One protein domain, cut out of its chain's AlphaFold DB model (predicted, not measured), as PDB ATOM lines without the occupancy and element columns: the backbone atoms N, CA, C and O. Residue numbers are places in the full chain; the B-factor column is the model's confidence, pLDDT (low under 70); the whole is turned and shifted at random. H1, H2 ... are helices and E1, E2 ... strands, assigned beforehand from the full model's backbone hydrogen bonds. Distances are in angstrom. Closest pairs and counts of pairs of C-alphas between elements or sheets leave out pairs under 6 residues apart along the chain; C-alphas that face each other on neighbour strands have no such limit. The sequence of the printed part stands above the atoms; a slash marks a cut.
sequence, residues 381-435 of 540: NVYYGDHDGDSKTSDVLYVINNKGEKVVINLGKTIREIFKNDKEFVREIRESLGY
ATOM      1  N   ASN A 381      25.771 -32.269  23.505       56.50
ATOM      2  CA  ASN A 381      26.126 -31.641  24.784       56.50
ATOM      3  C   ASN A 381      27.181 -30.542  24.567       56.50
ATOM      4  O   ASN A 381      28.187 -30.764  23.891       56.50
ATOM      5  N   VAL A 382      26.965 -29.376  25.178       65.25
ATOM      6  CA  VAL A 382      27.940 -28.278  25.208       65.25
ATOM      7  C   VAL A 382      28.787 -28.398  26.470       65.25
ATOM      8  O   VAL A 382      28.251 -28.502  27.573       65.25
ATOM      9  N   TYR A 383      30.105 -28.357  26.304       69.38
ATOM     10  CA  TYR A 383      31.080 -28.429  27.387       69.38
ATOM     11  C   TYR A 383      31.729 -27.056  27.593       69.38
ATOM     12  O   TYR A 383      31.851 -26.280  26.647       69.38
ATOM     13  N   TYR A 384      32.144 -26.757  28.824       74.75
ATOM     14  CA  TYR A 384      32.909 -25.558  29.172       74.75
ATOM     15  C   TYR A 384      34.193 -25.977  29.886       74.75
ATOM     16  O   TYR A 384      34.131 -26.761  30.834       74.75
ATOM     17  N   GLY A 385      35.338 -25.484  29.420       79.50
ATOM     18  CA  GLY A 385      36.643 -25.781  30.006       79.50
ATOM     19  C   GLY A 385      37.787 -25.650  29.002       79.50
ATOM     20  O   GLY A 385      37.573 -25.244  27.857       79.50
ATOM     21  N   ASP A 386      38.980 -26.058  29.430       78.38
ATOM     22  CA  ASP A 386      40.155 -26.291  28.587       78.38
ATOM     23  C   ASP A 386      39.774 -27.047  27.301       78.38
ATOM     24  O   ASP A 386      39.070 -28.068  27.327       78.38
ATOM     25  N   HIS A 387      40.253 -26.531  26.171       80.75
ATOM     26  CA  HIS A 387      39.920 -26.974  24.826       80.75
ATOM     27  C   HIS A 387      41.113 -27.523  24.030       80.75
ATOM     28  O   HIS A 387      40.885 -28.189  23.022       80.75
ATOM     29  N   ASP A 388      42.352 -27.309  24.480       80.56
ATOM     30  CA  ASP A 388      43.574 -27.660  23.743       80.56
ATOM     31  C   ASP A 388      44.640 -28.393  24.578       80.56
ATOM     32  O   ASP A 388      45.586 -28.944  24.013       80.56
ATOM     33  N   GLY A 389      44.455 -28.499  25.895       77.62
ATOM     34  CA  GLY A 389      45.387 -29.146  26.813       77.62
ATOM     35  C   GLY A 389      46.485 -28.221  27.344       77.62
ATOM     36  O   GLY A 389      47.355 -28.698  28.077       77.62
ATOM     37  N   ASP A 390      46.474 -26.924  27.005       79.00
ATOM     38  CA  ASP A 390      47.375 -25.930  27.595       79.00
ATOM     39  C   ASP A 390      46.657 -25.161  28.711       79.00
ATOM     40  O   ASP A 390      45.787 -24.326  28.478       79.00
ATOM     41  N   SER A 391      47.102 -25.374  29.951       75.50
ATOM     42  CA  SER A 391      46.600 -24.696  31.155       75.50
ATOM     43  C   SER A 391      46.780 -23.168  31.172       75.50
ATOM     44  O   SER A 391      46.385 -22.516  32.141       75.50
ATOM     45  N   LYS A 392      47.388 -22.584  30.132       81.75
ATOM     46  CA  LYS A 392      47.474 -21.135  29.905       81.75
ATOM     47  C   LYS A 392      46.357 -20.580  29.025       81.75
ATOM     48  O   LYS A 392      46.186 -19.359  29.011       81.75
ATOM     49  N   THR A 393      45.635 -21.410  28.270       79.75
ATOM     50  CA  THR A 393      44.479 -20.932  27.509       79.75
ATOM     51  C   THR A 393      43.266 -20.799  28.424       79.75
ATOM     52  O   THR A 393      43.148 -21.460  29.453       79.75
ATOM     53  N   SER A 394      42.388 -19.842  28.117       77.50
ATOM     54  CA  SER A 394      41.161 -19.661  28.895       77.50
ATOM     55  C   SER A 394      40.154 -20.757  28.562       77.50
ATOM     56  O   SER A 394      40.027 -21.139  27.397       77.50
ATOM     57  N   ASP A 395      39.395 -21.193  29.567       78.50
ATOM     58  CA  ASP A 395      38.239 -22.064  29.367       78.50
ATOM     59  C   ASP A 395      37.269 -21.455  28.340       78.50
ATOM     60  O   ASP A 395      36.948 -20.263  28.382       78.50
ATOM     61  N   VAL A 396      36.769 -22.284  27.424       78.00
ATOM     62  CA  VAL A 396      35.806 -21.877  26.391       78.00
ATOM     63  C   VAL A 396      34.663 -22.877  26.285       78.00
ATOM     64  O   VAL A 396      34.757 -24.016  26.741       78.00
ATOM     65  N   LEU A 397      33.570 -22.455  25.648       77.12
ATOM     66  CA  LEU A 397      32.520 -23.371  25.219       77.12
ATOM     67  C   LEU A 397      33.017 -24.187  24.019       77.12
ATOM     68  O   LEU A 397      33.499 -23.610  23.044       77.12
ATOM     69  N   TYR A 398      32.870 -25.509  24.057       73.12
ATOM     70  CA  TYR A 398      33.206 -26.401  22.946       73.12
ATOM     71  C   TYR A 398      32.197 -27.549  22.804       73.12
ATOM     72  O   TYR A 398      31.534 -27.951  23.762       73.12
ATOM     73  N   VAL A 399      32.089 -28.091  21.590       77.12
ATOM     74  CA  VAL A 399      31.473 -29.403  21.334       77.12
ATOM     75  C   VAL A 399      32.567 -30.432  21.086       77.12
ATOM     76  O   VAL A 399      33.632 -30.097  20.573       77.12
ATOM     77  N   ILE A 400      32.307 -31.690  21.422       74.31
ATOM     78  CA  ILE A 400      33.162 -32.806  21.009       74.31
ATOM     79  C   ILE A 400      32.599 -33.325  19.685       74.31
ATOM     80  O   ILE A 400      31.428 -33.698  19.622       74.31
ATOM     81  N   ASN A 401      33.395 -33.291  18.616       69.38
ATOM     82  CA  ASN A 401      32.943 -33.751  17.302       69.38
ATOM     83  C   ASN A 401      32.960 -35.291  17.190       69.38
ATOM     84  O   ASN A 401      33.443 -35.993  18.078       69.38
ATOM     85  N   ASN A 402      32.490 -35.825  16.060       63.53
ATOM     86  CA  ASN A 402      32.417 -37.274  15.806       63.53
ATOM     87  C   ASN A 402      33.790 -37.994  15.808       63.53
ATOM     88  O   ASN A 402      33.828 -39.218  15.717       63.53
ATOM     89  N   LYS A 403      34.909 -37.258  15.897       71.44
ATOM     90  CA  LYS A 403      36.284 -37.774  16.011       71.44
ATOM     91  C   LYS A 403      36.865 -37.653  17.429       71.44
ATOM     92  O   LYS A 403      38.004 -38.048  17.648       71.44
ATOM     93  N   GLY A 404      36.109 -37.111  18.387       72.25
ATOM     94  CA  GLY A 404      36.574 -36.853  19.754       72.25
ATOM     95  C   GLY A 404      37.313 -35.519  19.939       72.25
ATOM     96  O   GLY A 404      37.789 -35.238  21.035       72.25
ATOM     97  N   GLU A 405      37.405 -34.685  18.901       77.44
ATOM     98  CA  GLU A 405      38.134 -33.411  18.942       77.44
ATOM     99  C   GLU A 405      37.263 -32.313  19.576       77.44
ATOM    100  O   GLU A 405      36.070 -32.196  19.271       77.44
ATOM    101  N   LYS A 406      37.860 -31.478  20.435       80.12
ATOM    102  CA  LYS A 406      37.190 -30.325  21.055       80.12
ATOM    103  C   LYS A 406      37.120 -29.164  20.055       80.12
ATOM    104  O   LYS A 406      38.117 -28.506  19.775       80.12
ATOM    105  N   VAL A 407      35.934 -28.895  19.516       78.06
ATOM    106  CA  VAL A 407      35.683 -27.799  18.568       78.06
ATOM    107  C   VAL A 407      35.068 -26.616  19.310       78.06
ATOM    108  O   VAL A 407      33.935 -26.689  19.787       78.06
ATOM    109  N   VAL A 408      35.811 -25.510  19.394       75.06
ATOM    110  CA  VAL A 408      35.387 -24.290  20.100       75.06
ATOM    111  C   VAL A 408      34.132 -23.679  19.466       75.06
ATOM    112  O   VAL A 408      34.108 -23.339  18.279       75.06
ATOM    113  N   ILE A 409      33.103 -23.463  20.284       69.19
ATOM    114  CA  ILE A 409      31.881 -22.751  19.915       69.19
ATOM    115  C   ILE A 409      32.170 -21.249  19.955       69.19
ATOM    116  O   ILE A 409      32.034 -20.578  20.980       69.19
ATOM    117  N   ASN A 410      32.551 -20.688  18.811       68.19
ATOM    118  CA  ASN A 410      32.677 -19.243  18.674       68.19
ATOM    119  C   ASN A 410      31.287 -18.608  18.494       68.19
ATOM    120  O   ASN A 410      30.824 -18.419  17.369       68.19
ATOM    121  N   LEU A 411      30.638 -18.241  19.605       66.94
ATOM    122  CA  LEU A 411      29.334 -17.557  19.603       66.94
ATOM    123  C   LEU A 411      29.332 -16.309  18.700       66.94
ATOM    124  O   LEU A 411      28.364 -16.054  17.990       66.94
ATOM    125  N   GLY A 412      30.446 -15.571  18.645       64.31
ATOM    126  CA  GLY A 412      30.613 -14.413  17.763       64.31
ATOM    127  C   GLY A 412      30.679 -14.747  16.266       64.31
ATOM    128  O   GLY A 412      30.514 -13.846  15.441       64.31
ATOM    129  N   LYS A 413      30.919 -16.007  15.881       65.00
ATOM    130  CA  LYS A 413      30.767 -16.511  14.506       65.00
ATOM    131  C   LYS A 413      29.311 -16.899  14.243       65.00
ATOM    132  O   LYS A 413      28.743 -16.410  13.272       65.00
ATOM    133  N   THR A 414      28.691 -17.666  15.141       58.72
ATOM    134  CA  THR A 414      27.280 -18.082  15.041       58.72
ATOM    135  C   THR A 414      26.333 -16.883  14.947       58.72
ATOM    136  O   THR A 414      25.506 -16.816  14.045       58.72
ATOM    137  N   ILE A 415      26.517 -15.871  15.801       66.06
ATOM    138  CA  ILE A 415      25.754 -14.613  15.759       66.06
ATOM    139  C   ILE A 415      25.941 -13.897  14.408       66.06
ATOM    140  O   ILE A 415      24.976 -13.412  13.822       66.06
ATOM    141  N   ARG A 416      27.166 -13.878  13.858       64.62
ATOM    142  CA  ARG A 416      27.445 -13.307  12.526       64.62
ATOM    143  C   ARG A 416      26.820 -14.099  11.374       64.62
ATOM    144  O   ARG A 416      26.574 -13.509  10.329       64.62
ATOM    145  N   GLU A 417      26.581 -15.396  11.534       65.94
ATOM    146  CA  GLU A 417      25.880 -16.229  10.546       65.94
ATOM    147  C   GLU A 417      24.361 -16.037  10.626       65.94
ATOM    148  O   GLU A 417      23.723 -15.890   9.584       65.94
ATOM    149  N   ILE A 418      23.799 -15.903  11.833       63.97
ATOM    150  CA  ILE A 418      22.394 -15.516  12.046       63.97
ATOM    151  C   ILE A 418      22.114 -14.160  11.374       63.97
ATOM    152  O   ILE A 418      21.250 -14.080  10.507       63.97
ATOM    153  N   PHE A 419      22.925 -13.129  11.649       68.50
ATOM    154  CA  PHE A 419      22.798 -11.809  11.007       68.50
ATOM    155  C   PHE A 419      22.988 -11.805   9.473       68.50
ATOM    156  O   PHE A 419      22.662 -10.810   8.826       68.50
ATOM    157  N   LYS A 420      23.536 -12.875   8.878       73.25
ATOM    158  CA  LYS A 420      23.681 -13.020   7.417       73.25
ATOM    159  C   LYS A 420      22.523 -13.773   6.771       73.25
ATOM    160  O   LYS A 420      22.113 -13.413   5.670       73.25
ATOM    161  N   ASN A 421      22.050 -14.829   7.428       70.25
ATOM    162  CA  ASN A 421      21.163 -15.819   6.820       70.25
ATOM    163  C   ASN A 421      19.698 -15.632   7.237       70.25
ATOM    164  O   ASN A 421      18.806 -15.907   6.437       70.25
ATOM    165  N   ASP A 422      19.444 -15.131   8.448       78.50
ATOM    166  CA  ASP A 422      18.096 -14.927   8.974       78.50
ATOM    167  C   ASP A 422      17.614 -13.493   8.713       78.50
ATOM    168  O   ASP A 422      17.804 -12.566   9.504       78.50
ATOM    169  N   LYS A 423      17.002 -13.297   7.542       79.81
ATOM    170  CA  LYS A 423      16.472 -11.989   7.128       79.81
ATOM    171  C   LYS A 423      15.288 -11.525   7.979       79.81
ATOM    172  O   LYS A 423      15.037 -10.322   8.013       79.81
ATOM    173  N   GLU A 424      14.568 -12.440   8.623       78.50
ATOM    174  CA  GLU A 424      13.390 -12.116   9.427       78.50
ATOM    175  C   GLU A 424      13.805 -11.644  10.821       78.50
ATOM    176  O   GLU A 424      13.448 -10.534  11.203       78.50
ATOM    177  N   PHE A 425      14.703 -12.365  11.492       75.50
ATOM    178  CA  PHE A 425      15.335 -11.905  12.732       75.50
ATOM    179  C   PHE A 425      16.063 -10.559  12.552       75.50
ATOM    180  O   PHE A 425      15.967  -9.659  13.386       75.50
ATOM    181  N   VAL A 426      16.754 -10.367  11.419       75.00
ATOM    182  CA  VAL A 426      17.373  -9.076  11.066       75.00
ATOM    183  C   VAL A 426      16.326  -7.971  10.858       75.00
ATOM    184  O   VAL A 426      16.601  -6.816  11.187       75.00
ATOM    185  N   ARG A 427      15.143  -8.289  10.316       78.75
ATOM    186  CA  ARG A 427      14.028  -7.340  10.167       78.75
ATOM    187  C   ARG A 427      13.458  -6.962  11.534       78.75
ATOM    188  O   ARG A 427      13.379  -5.774  11.819       78.75
ATOM    189  N   GLU A 428      13.154  -7.932  12.389       80.00
ATOM    190  CA  GLU A 428      12.618  -7.701  13.737       80.00
ATOM    191  C   GLU A 428      13.573  -6.877  14.609       80.00
ATOM    192  O   GLU A 428      13.142  -5.952  15.298       80.00
ATOM    193  N   ILE A 429      14.885  -7.134  14.525       78.75
ATOM    194  CA  ILE A 429      15.901  -6.298  15.179       78.75
ATOM    195  C   ILE A 429      15.898  -4.874  14.614       78.75
ATOM    196  O   ILE A 429      15.987  -3.926  15.385       78.75
ATOM    197  N   ARG A 430      15.792  -4.687  13.292       72.44
ATOM    198  CA  ARG A 430      15.739  -3.340  12.690       72.44
ATOM    199  C   ARG A 430      14.473  -2.577  13.059       72.44
ATOM    200  O   ARG A 430      14.560  -1.375  13.262       72.44
ATOM    201  N   GLU A 431      13.335  -3.254  13.150       76.12
ATOM    202  CA  GLU A 431      12.069  -2.663  13.596       76.12
ATOM    203  C   GLU A 431      12.132  -2.306  15.090       76.12
ATOM    204  O   GLU A 431      11.751  -1.204  15.469       76.12
ATOM    205  N   SER A 432      12.728  -3.170  15.921       76.31
ATOM    206  CA  SER A 432      12.929  -2.930  17.362       76.31
ATOM    207  C   SER A 432      13.993  -1.868  17.683       76.31
ATOM    208  O   SER A 432      13.990  -1.308  18.776       76.31
ATOM    209  N   LEU A 433      14.923  -1.616  16.757       79.25
ATOM    210  CA  LEU A 433      15.925  -0.541  16.818       79.25
ATOM    211  C   LEU A 433      15.516   0.696  15.995       79.25
ATOM    212  O   LEU A 433      16.316   1.622  15.847       79.25
ATOM    213  N   GLY A 434      14.307   0.696  15.430       78.81
ATOM    214  CA  GLY A 434      13.723   1.848  14.757       78.81
ATOM    215  C   GLY A 434      13.313   2.943  15.744       78.81
ATOM    216  O   GLY A 434      13.337   2.757  16.959       78.81
ATOM    217  N   TYR A 435      12.922   4.090  15.199       83.88
ATOM    218  CA  TYR A 435      12.400   5.246  15.931       83.88
ATOM    219  C   TYR A 435      11.077   5.686  15.294       83.88
ATOM    220  O   TYR A 435      10.874   5.460  14.095       83.88
TER     221      TYR A 435
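AT A GLANCE: This is residues 381 to 435 of the 540 residues of an uncharacterized protein of Myroides phaeus (UniProt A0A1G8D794). A small antiparallel sheet of three short strands makes a head at one end, and from it a helical arm sticks out, H1 first and then H2, the two helices meeting at a corner. Neither helix packs on the sheet. The printed part has 55 residues with three named strands and two named helices, in the order E1 E2 E3 H1 H2; the sheet's order is E1 E2 E3, and the class is mixed, helices and strands. The whole is extended, with a radius of gyration of the C-alphas of 16.1 A, and spans 48 by 25 by 16 A.

HOW THE PARTS SIT: E1, residues 383 to 385, and E2, residues 396 to 400, form an antiparallel hairpin, with N 383 and O 398 within hydrogen-bond range at 2.9 A. E3, residues 406 to 408, forms a second antiparallel hairpin with E2, where N 407 and O 399 are 2.8 A apart, within hydrogen-bond range. The three strands make a meander, each the antiparallel neighbour of the one before. The pairing is staggered: E2 pairs with E1 over residues 396 to 398 and with E3 over 398 to 400. H1, residues 411 to 421, is not on the sheet, and neither is H2, residues 423 to 432. H1 and H2 touch only at the corner, and only just, with 3 pairs of C-alphas within 8 A; the closest C-alphas, of Phe 419 and Val 426, are 6.1 A apart. Their lines are about perpendicular, at 79 degrees. Every O i to N i+4 pair is within hydrogen-bond range in H2, and 6 of 7 in H1.

IN THESE COORDINATES: E1 begins at C-alpha 383, (31.080, -28.429, 27.387). E2 is 12.5 A long, H1 15.3 A and H2 14.1 A, from first to last C-alpha. H2 ends at C-alpha 432, (12.929, -2.930, 17.362).

THE WHOLE: The two C-alphas farthest apart, of Lys 403 and Tyr 435, are 49.2 A apart. The printed part has no cut and no long link. The pLDDT is under 70 at residues 381 to 383, 401 to 402 and 409 to 419.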